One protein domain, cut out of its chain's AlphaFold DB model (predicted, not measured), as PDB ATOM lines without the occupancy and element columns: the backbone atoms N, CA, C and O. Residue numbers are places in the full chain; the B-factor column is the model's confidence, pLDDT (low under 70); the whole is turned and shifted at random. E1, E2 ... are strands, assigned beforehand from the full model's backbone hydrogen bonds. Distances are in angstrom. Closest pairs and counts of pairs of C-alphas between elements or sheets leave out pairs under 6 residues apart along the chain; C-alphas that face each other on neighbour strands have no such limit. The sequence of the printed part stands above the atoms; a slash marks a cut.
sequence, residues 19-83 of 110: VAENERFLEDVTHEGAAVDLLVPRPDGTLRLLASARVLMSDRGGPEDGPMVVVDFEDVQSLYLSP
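This is residues 19 to 83 of the 110 residues of an uncharacterized protein of Streptomyces venezuelae (UniProt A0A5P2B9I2). One long strand, E3, runs as the spine of a single, strongly twisted sheet, with E1 and E2 following one another along one side of it and E4, then E5, on the other side. The hairpin of E2 and E3 reaches to one end of the long axis, and residues 19 to 29, before E1, have no named element. The printed part has 65 residues, with no named helix and five named strands, E1 to E5 along the chain; the sheet is branched, its neighbour pairs E1 and E3, E2 and E3, E3 and E4, and E4 and E5 are antiparallel, and E3 has three neighbours. The class is all strand, though under half of the residues, 30 of 65, are in named elements. The whole is loose, with a radius of gyration of the C-alphas of 15.1 A, and elongated, with spans of 46 by 28 by 18 A.

E1 is residues 30 to 32, 6.4 A long, and begins at C-alpha 30 at (62.373, 115.975, 31.427). E2, residues 36 to 41, is 16.7 A long. E3, residues 47 to 58, is the longest strand at 32.3 A and begins at C-alpha 47 at (37.102, 100.707, 26.237). E4, residues 68 to 73, is 16.1 A long. E5, residues 79 to 81, is 6.3 A long and ends at C-alpha 81 at (52.814, 119.241, 18.794).

Pairing along E3 is staggered: it pairs with E2 over residues 47 to 53, with E4 over 51 to 56 and with E1 over 56 to 58. E1 and E3 are antiparallel at 135 degrees, with N 31 and O 57 within hydrogen-bond range at 2.8 A. E1 and E2 are apart, though both lie on one side of E3. E2 and E3 form a hairpin at 162 degrees; the C-alphas of Asp 37 and Ser 52 face each other at 4.4 A, and N 38 and O 51 are 2.8 A apart. On the other side of E3 is E4, a hairpin with it at 152 degrees, where N 54 and O 70 are 3.0 A apart. E4 and E5 form a hairpin at 157 degrees, with N 71 and O 79 at 2.8 A. E2, E3, E4 and E5 make a meander, each strand the antiparallel neighbour of the one before. E1, E2 and E5 are edge strands.

The two C-alphas farthest apart, those of Asp 44 and Gly 61, are 47.4 A apart. The printed part has no cut. The link from E3 to E4 is short, with 9 residues, and the links E1 to E2, E2 to E3 and E4 to E5 are tight. The mean pLDDT of the printed part is 90.0; residues 63 to 64 are under 70.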
ATOM      1  N   VAL A  19      63.159 114.562  42.470       89.25
ATOM      2  CA  VAL A  19      63.960 114.236  43.660       89.25
ATOM      3  C   VAL A  19      63.994 112.724  43.876       89.25
ATOM      4  O   VAL A  19      65.053 112.180  44.199       89.25
ATOM      5  N   ALA A  20      62.862 112.044  43.684       91.12
ATOM      6  CA  ALA A  20      62.776 110.590  43.775       91.12
ATOM      7  C   ALA A  20      63.455 109.880  42.591       91.12
ATOM      8  O   ALA A  20      64.150 108.886  42.814       91.12
ATOM      9  N   GLU A  21      63.312 110.406  41.368       87.69
ATOM     10  CA  GLU A  21      63.945 109.853  40.156       87.69
ATOM     11  C   GLU A  21      65.482 109.934  40.198       87.69
ATOM     12  O   GLU A  21      66.174 109.141  39.557       87.69
ATOM     13  N   ASN A  22      66.038 110.827  41.030       85.50
ATOM     14  CA  ASN A  22      67.478 110.943  41.280       85.50
ATOM     15  C   ASN A  22      68.292 111.136  39.985       85.50
ATOM     16  O   ASN A  22      69.345 110.516  39.785       85.50
ATOM     17  N   GLU A  23      67.785 112.000  39.107       85.25
ATOM     18  CA  GLU A  23      68.432 112.380  37.855       85.25
ATOM     19  C   GLU A  23      69.804 113.011  38.129       85.25
ATOM     20  O   GLU A  23      69.982 113.837  39.028       85.25
ATOM     21  N   ARG A  24      70.815 112.585  37.363       85.69
ATOM     22  CA  ARG A  24      72.220 112.958  37.613       85.69
ATOM     23  C   ARG A  24      72.789 113.922  36.587       85.69
ATOM     24  O   ARG A  24      73.797 114.571  36.876       85.69
ATOM     25  N   PHE A  25      72.175 113.998  35.414       87.06
ATOM     26  CA  PHE A  25      72.618 114.831  34.310       87.06
ATOM     27  C   PHE A  25      71.461 115.711  33.850       87.06
ATOM     28  O   PHE A  25      70.325 115.259  33.777       87.06
ATOM     29  N   LEU A  26      71.758 116.972  33.527       83.88
ATOM     30  CA  LEU A  26      70.742 117.917  33.055       83.88
ATOM     31  C   LEU A  26      70.056 117.420  31.775       83.88
ATOM     32  O   LEU A  26      68.878 117.675  31.566       83.88
ATOM     33  N   GLU A  27      70.781 116.667  30.946       84.31
ATOM     34  CA  GLU A  27      70.233 116.075  29.726       84.31
ATOM     35  C   GLU A  27      69.179 114.985  29.970       84.31
ATOM     36  O   GLU A  27      68.423 114.653  29.055       84.31
ATOM     37  N   ASP A  28      69.091 114.469  31.194       84.06
ATOM     38  CA  ASP A  28      68.083 113.489  31.585       84.06
ATOM     39  C   ASP A  28      66.825 114.152  32.165       84.06
ATOM     40  O   ASP A  28      65.782 113.509  32.224       84.06
ATOM     41  N   VAL A  29      66.889 115.437  32.542       89.56
ATOM     42  CA  VAL A  29      65.767 116.147  33.171       89.56
ATOM     43  C   VAL A  29      64.692 116.448  32.133       89.56
ATOM     44  O   VAL A  29      64.884 117.257  31.220       89.56
ATOM     45  N   THR A  30      63.542 115.795  32.292       91.25
ATOM     46  CA  THR A  30      62.373 115.975  31.427       91.25
ATOM     47  C   THR A  30      61.118 116.193  32.266       91.25
ATOM     48  O   THR A  30      60.689 115.308  33.002       91.25
ATOM     49  N   HIS A  31      60.503 117.367  32.140       94.25
ATOM     50  CA  HIS A  31      59.262 117.705  32.836       94.25
ATOM     51  C   HIS A  31      58.072 117.139  32.081       94.25
ATOM     52  O   HIS A  31      57.893 117.420  30.893       94.25
ATOM     53  N   GLU A  32      57.216 116.413  32.793       95.19
ATOM     54  CA  GLU A  32      55.985 115.859  32.243       95.19
ATOM     55  C   GLU A  32      54.770 116.391  32.998       95.19
ATOM     56  O   GLU A  32      54.761 116.470  34.226       95.19
ATOM     57  N   GLY A  33      53.730 116.772  32.257       97.06
ATOM     58  CA  GLY A  33      52.420 117.088  32.816       97.06
ATOM     59  C   GLY A  33      51.559 115.843  33.026       97.06
ATOM     60  O   GLY A  33      51.851 114.764  32.514       97.06
ATOM     61  N   ALA A  34      50.448 116.004  33.747       97.25
ATOM     62  CA  ALA A  34      49.455 114.940  33.878       97.25
ATOM     63  C   ALA A  34      48.890 114.538  32.504       97.25
ATOM     64  O   ALA A  34      48.527 115.399  31.697       97.25
ATOM     65  N   ALA A  35      48.796 113.231  32.263       96.50
ATOM     66  CA  ALA A  35      48.281 112.694  31.014       96.50
ATOM     67  C   ALA A  35      46.747 112.748  30.933       96.50
ATOM     68  O   ALA A  35      46.041 112.618  31.937       96.50
ATOM     69  N   VAL A  36      46.239 112.916  29.713       96.44
ATOM     70  CA  VAL A  36      44.818 112.835  29.365       96.44
ATOM     71  C   VAL A  36      44.631 111.757  28.305       96.44
ATOM     72  O   VAL A  36      45.249 111.810  27.242       96.44
ATOM     73  N   ASP A  37      43.730 110.818  28.578       96.12
ATOM     74  CA  ASP A  37      43.516 109.641  27.740       96.12
ATOM     75  C   ASP A  37      42.286 109.780  26.840       96.12
ATOM     76  O   ASP A  37      41.187 110.128  27.282       96.12
ATOM     77  N   LEU A  38      42.453 109.421  25.569       94.06
ATOM     78  CA  LEU A  38      41.368 109.193  24.625       94.06
ATOM     79  C   LEU A  38      41.076 107.696  24.553       94.06
ATOM     80  O   LEU A  38      41.868 106.916  24.022       94.06
ATOM     81  N   LEU A  39      39.907 107.300  25.051       94.25
ATOM     82  CA  LEU A  39      39.433 105.920  25.023       94.25
ATOM     83  C   LEU A  39      38.404 105.718  23.905       94.25
ATOM     84  O   LEU A  39      37.527 106.558  23.704       94.25
ATOM     85  N   VAL A  40      38.464 104.576  23.217       92.44
ATOM     86  CA  VAL A  40      37.494 104.198  22.177       92.44
ATOM     87  C   VAL A  40      36.812 102.866  22.484       92.44
ATOM     88  O   VAL A  40      37.456 101.956  23.017       92.44
ATOM     89  N   PRO A  41      35.519 102.716  22.142       93.19
ATOM     90  CA  PRO A  41      34.804 101.462  22.327       93.19
ATOM     91  C   PRO A  41      35.308 100.374  21.370       93.19
ATOM     92  O   PRO A  41      35.654 100.638  20.216       93.19
ATOM     93  N   ARG A  42      35.304  99.130  21.846       92.38
ATOM     94  CA  ARG A  42      35.604  97.918  21.076       92.38
ATOM     95  C   ARG A  42      34.336  97.077  20.857       92.38
ATOM     96  O   ARG A  42      33.363  97.238  21.594       92.38
ATOM     97  N   PRO A  43      34.326  96.165  19.861       91.94
ATOM     98  CA  PRO A  43      33.170  95.300  19.599       91.94
ATOM     99  C   PRO A  43      32.754  94.416  20.783       91.94
ATOM    100  O   PRO A  43      31.602  94.006  20.858       91.94
ATOM    101  N   ASP A  44      33.675  94.131  21.704       93.81
ATOM    102  CA  ASP A  44      33.423  93.370  22.934       93.81
ATOM    103  C   ASP A  44      32.799  94.210  24.067       93.81
ATOM    104  O   ASP A  44      32.580  93.702  25.165       93.81
ATOM    105  N   GLY A  45      32.496  95.488  23.812       91.81
ATOM    106  CA  GLY A  45      31.897  96.410  24.776       91.81
ATOM    107  C   GLY A  45      32.895  97.060  25.739       91.81
ATOM    108  O   GLY A  45      32.482  97.859  26.578       91.81
ATOM    109  N   THR A  46      34.191  96.755  25.630       95.50
ATOM    110  CA  THR A  46      35.231  97.384  26.454       95.50
ATOM    111  C   THR A  46      35.704  98.713  25.862       95.50
ATOM    112  O   THR A  46      35.478  99.016  24.687       95.50
ATOM    113  N   LEU A  47      36.369  99.527  26.686       94.62
ATOM    114  CA  LEU A  47      37.102 100.707  26.237       94.62
ATOM    115  C   LEU A  47      38.587 100.364  26.120       94.62
ATOM    116  O   LEU A  47      39.152  99.748  27.023       94.62
ATOM    117  N   ARG A  48      39.223 100.799  25.032       94.44
ATOM    118  CA  ARG A  48      40.672 100.684  24.829       94.44
ATOM    119  C   ARG A  48      41.278 102.070  24.666       94.44
ATOM    120  O   ARG A  48      40.679 102.926  24.014       94.44
ATOM    121  N   LEU A  49      42.455 102.269  25.255       94.12
ATOM    122  CA  LEU A  49      43.257 103.469  25.050       94.12
ATOM    123  C   LEU A  49      43.607 103.585  23.569       94.12
ATOM    124  O   LEU A  49      44.155 102.656  22.991       94.12
ATOM    125  N   LEU A  50      43.243 104.703  22.952       93.31
ATOM    126  CA  LEU A  50      43.650 105.028  21.589       93.31
ATOM    127  C   LEU A  50      44.884 105.927  21.602       93.31
ATOM    128  O   LEU A  50      45.818 105.702  20.835       93.31
ATOM    129  N   ALA A  51      44.854 106.949  22.455       95.00
ATOM    130  CA  ALA A  51      45.928 107.916  22.587       95.00
ATOM    131  C   ALA A  51      45.996 108.467  24.012       95.00
ATOM    132  O   ALA A  51      44.962 108.583  24.670       95.00
ATOM    133  N   SER A  52      47.189 108.850  24.451       96.94
ATOM    134  CA  SER A  52      47.431 109.573  25.699       96.94
ATOM    135  C   SER A  52      48.226 110.836  25.394       96.94
ATOM    136  O   SER A  52      49.228 110.775  24.684       96.94
ATOM    137  N   ALA A  53      47.766 111.987  25.874       97.06
ATOM    138  CA  ALA A  53      48.397 113.274  25.611       97.06
ATOM    139  C   ALA A  53      48.891 113.922  26.905       97.06
ATOM    140  O   ALA A  53      48.168 113.934  27.900       97.06
ATOM    141  N   ARG A  54      50.093 114.506  26.889       96.94
ATOM    142  CA  ARG A  54      50.652 115.259  28.025       96.94
ATOM    143  C   ARG A  54      51.586 116.370  27.568       96.94
ATOM    144  O   ARG A  54      52.107 116.326  26.456       96.94
ATOM    145  N   VAL A  55      51.806 117.358  28.431       96.50
ATOM    146  CA  VAL A  55      52.847 118.372  28.212       96.50
ATOM    147  C   VAL A  55      54.214 117.750  28.497       96.50
ATOM    148  O   VAL A  55      54.352 117.027  29.481       96.50
ATOM    149  N   LEU A  56      55.197 118.039  27.649       94.56
ATOM    150  CA  LEU A  56      56.590 117.624  27.774       94.56
ATOM    151  C   LEU A  56      57.503 118.840  27.592       94.56
ATOM    152  O   LEU A  56      57.288 119.642  26.680       94.56
ATOM    153  N   MET A  57      58.535 118.959  28.421       93.00
ATOM    154  CA  MET A  57      59.594 119.962  28.271       93.00
ATOM    155  C   MET A  57      60.928 119.378  28.734       93.00
ATOM    156  O   MET A  57      60.967 118.611  29.691       93.00
ATOM    157  N   SER A  58      62.021 119.754  28.078       88.00
ATOM    158  CA  SER A  58      63.382 119.334  28.430       88.00
ATOM    159  C   SER A  58      64.218 120.560  28.799       88.00
ATOM    160  O   SER A  58      64.003 121.627  28.238       88.00
ATOM    161  N   ASP A  59      65.186 120.404  29.704       84.31
ATOM    162  CA  ASP A  59      66.136 121.469  30.078       84.31
ATOM    163  C   ASP A  59      67.527 121.290  29.431       84.31
ATOM    164  O   ASP A  59      68.547 121.748  29.956       84.31
ATOM    165  N   ARG A  60      67.603 120.615  28.277       81.62
ATOM    166  CA  ARG A  60      68.863 120.284  27.577       81.62
ATOM    167  C   ARG A  60      69.646 121.495  27.044       81.62
ATOM    168  O   ARG A  60      70.832 121.361  26.741       81.62
ATOM    169  N   GLY A  61      69.028 122.666  26.933       71.12
ATOM    170  CA  GLY A  61      69.588 123.895  26.364       71.12
ATOM    171  C   GLY A  61      69.510 124.018  24.830       71.12
ATOM    172  O   GLY A  61      70.294 124.770  24.247       71.12
ATOM    173  N   GLY A  62      68.615 123.291  24.161       71.50
ATOM    174  CA  GLY A  62      68.354 123.334  22.722       71.50
ATOM    175  C   GLY A  62      67.204 124.271  22.304       71.50
ATOM    176  O   GLY A  62      66.366 124.657  23.112       71.50
ATOM    177  N   PRO A  63      67.118 124.636  21.010       59.69
ATOM    178  CA  PRO A  63      66.048 125.493  20.483       59.69
ATOM    179  C   PRO A  63      64.648 124.849  20.528       59.69
ATOM    180  O   PRO A  63      63.660 125.547  20.318       59.69
ATOM    181  N   GLU A  64      64.568 123.544  20.795       64.62
ATOM    182  CA  GLU A  64      63.329 122.755  20.871       64.62
ATOM    183  C   GLU A  64      62.857 122.511  22.320       64.62
ATOM    184  O   GLU A  64      61.878 121.807  22.534       64.62
ATOM    185  N   ASP A  65      63.505 123.123  23.318       75.06
ATOM    186  CA  ASP A  65      63.225 122.926  24.753       75.06
ATOM    187  C   ASP A  65      62.023 123.724  25.289       75.06
ATOM    188  O   ASP A  65      61.842 123.897  26.493       75.06
ATOM    189  N   GLY A  66      61.174 124.230  24.398       85.75
ATOM    190  CA  GLY A  66      59.890 124.796  24.794       85.75
ATOM    191  C   GLY A  66      58.894 123.703  25.211       85.75
ATOM    192  O   GLY A  66      59.027 122.553  24.792       85.75
ATOM    193  N   PRO A  67      57.857 124.045  25.993       90.50
ATOM    194  CA  PRO A  67      56.788 123.105  26.296       90.50
ATOM    195  C   PRO A  67      56.056 122.707  25.009       90.50
ATOM    196  O   PRO A  67      55.523 123.551  24.284       90.50
ATOM    197  N   MET A  68      56.003 121.404  24.759       94.38
ATOM    198  CA  MET A  68      55.238 120.782  23.682       94.38
ATOM    199  C   MET A  68      54.179 119.859  24.273       94.38
ATOM    200  O   MET A  68      54.252 119.480  25.439       94.38
ATOM    201  N   VAL A  69      53.199 119.462  23.471       96.00
ATOM    202  CA  VAL A  69      52.316 118.349  23.825       96.00
ATOM    203  C   VAL A  69      52.749 117.126  23.046       96.00
ATOM    204  O   VAL A  69      52.823 117.153  21.818       96.00
ATOM    205  N   VAL A  70      52.999 116.046  23.772       96.12
ATOM    206  CA  VAL A  70      53.238 114.731  23.195       96.12
ATOM    207  C   VAL A  70      51.941 113.956  23.217       96.12
ATOM    208  O   VAL A  70      51.254 113.926  24.237       96.12
ATOM    209  N   VAL A  71      51.615 113.338  22.088       96.50
ATOM    210  CA  VAL A  71      50.498 112.410  21.949       96.50
ATOM    211  C   VAL A  71      51.069 111.041  21.617       96.50
ATOM    212  O   VAL A  71      51.551 110.815  20.504       96.50
ATOM    213  N   ASP A  72      51.018 110.143  22.591       95.50
ATOM    214  CA  ASP A  72      51.377 108.744  22.427       95.50
ATOM    215  C   ASP A  72      50.173 107.963  21.929       95.50
ATOM    216  O   ASP A  72      49.055 108.124  22.419       95.50
ATOM    217  N   PHE A  73      50.414 107.083  20.971       93.62
ATOM    218  CA  PHE A  73      49.423 106.156  20.454       93.62
ATOM    219  C   PHE A  73      49.902 104.741  20.731       93.62
ATOM    220  O   PHE A  73      51.100 104.476  20.737       93.62
ATOM    221  N   GLU A  74      48.967 103.817  20.922       83.69
ATOM    222  CA  GLU A  74      49.305 102.455  21.345       83.69
ATOM    223  C   GLU A  74      50.229 101.713  20.359       83.69
ATOM    224  O   GLU A  74      51.095 100.958  20.785       83.69
ATOM    225  N   ASP A  75      50.078 101.966  19.053       83.75
ATOM    226  CA  ASP A  75      50.743 101.199  17.988       83.75
ATOM    227  C   ASP A  75      51.486 102.074  16.954       83.75
ATOM    228  O   ASP A  75      51.911 101.578  15.907       83.75
ATOM    229  N   VAL A  76      51.626 103.385  17.189       84.25
ATOM    230  CA  VAL A  76      52.320 104.292  16.255       84.25
ATOM    231  C   VAL A  76      53.261 105.251  16.973       84.25
ATOM    232  O   VAL A  76      53.202 105.424  18.185       84.25
ATOM    233  N   GLN A  77      54.152 105.867  16.197       89.38
ATOM    234  CA  GLN A  77      55.094 106.860  16.696       89.38
ATOM    235  C   GLN A  77      54.364 108.039  17.352       89.38
ATOM    236  O   GLN A  77      53.377 108.543  16.810       89.38
ATOM    237  N   SER A  78      54.894 108.495  18.489       93.31
ATOM    238  CA  SER A  78      54.404 109.672  19.200       93.31
ATOM    239  C   SER A  78      54.439 110.911  18.314       93.31
ATOM    240  O   SER A  78      55.396 111.138  17.565       93.31
ATOM    241  N   LEU A  79      53.404 111.735  18.430       93.69
ATOM    242  CA  LEU A  79      53.358 113.049  17.802       93.69
ATOM    243  C   LEU A  79      53.774 114.108  18.814       93.69
ATOM    244  O   LEU A  79      53.303 114.101  19.945       93.69
ATOM    245  N   TYR A  80      54.619 115.032  18.375       93.62
ATOM    246  CA  TYR A  80      55.054 116.187  19.149       93.62
ATOM    247  C   TYR A  80      54.419 117.411  18.510       93.62
ATOM    248  O   TYR A  80      54.612 117.653  17.319       93.62
ATOM    249  N   LEU A  81      53.610 118.128  19.280       94.50
ATOM    250  CA  LEU A  81      52.814 119.241  18.794       94.50
ATOM    251  C   LEU A  81      53.195 120.509  19.551       94.50
ATOM    252  O   LEU A  81      53.229 120.531  20.786       94.50
ATOM    253  N   SER A  82      53.420 121.584  18.802       93.06
ATOM    254  CA  SER A  82      53.464 122.929  19.373       93.06
ATOM    255  C   SER A  82      52.092 123.324  19.945       93.06
ATOM    256  O   SER A  82      51.067 122.764  19.540       93.06
ATOM    257  N   PRO A  83      52.021 124.319  20.847       91.12
ATOM    258  CA  PRO A  83      50.748 124.772  21.411       91.12
ATOM    259  C   PRO A  83      49.671 125.108  20.364       91.12
ATOM    260  O   PRO A  83      48.510 124.742  20.551       91.12
TER     261      PRO A  83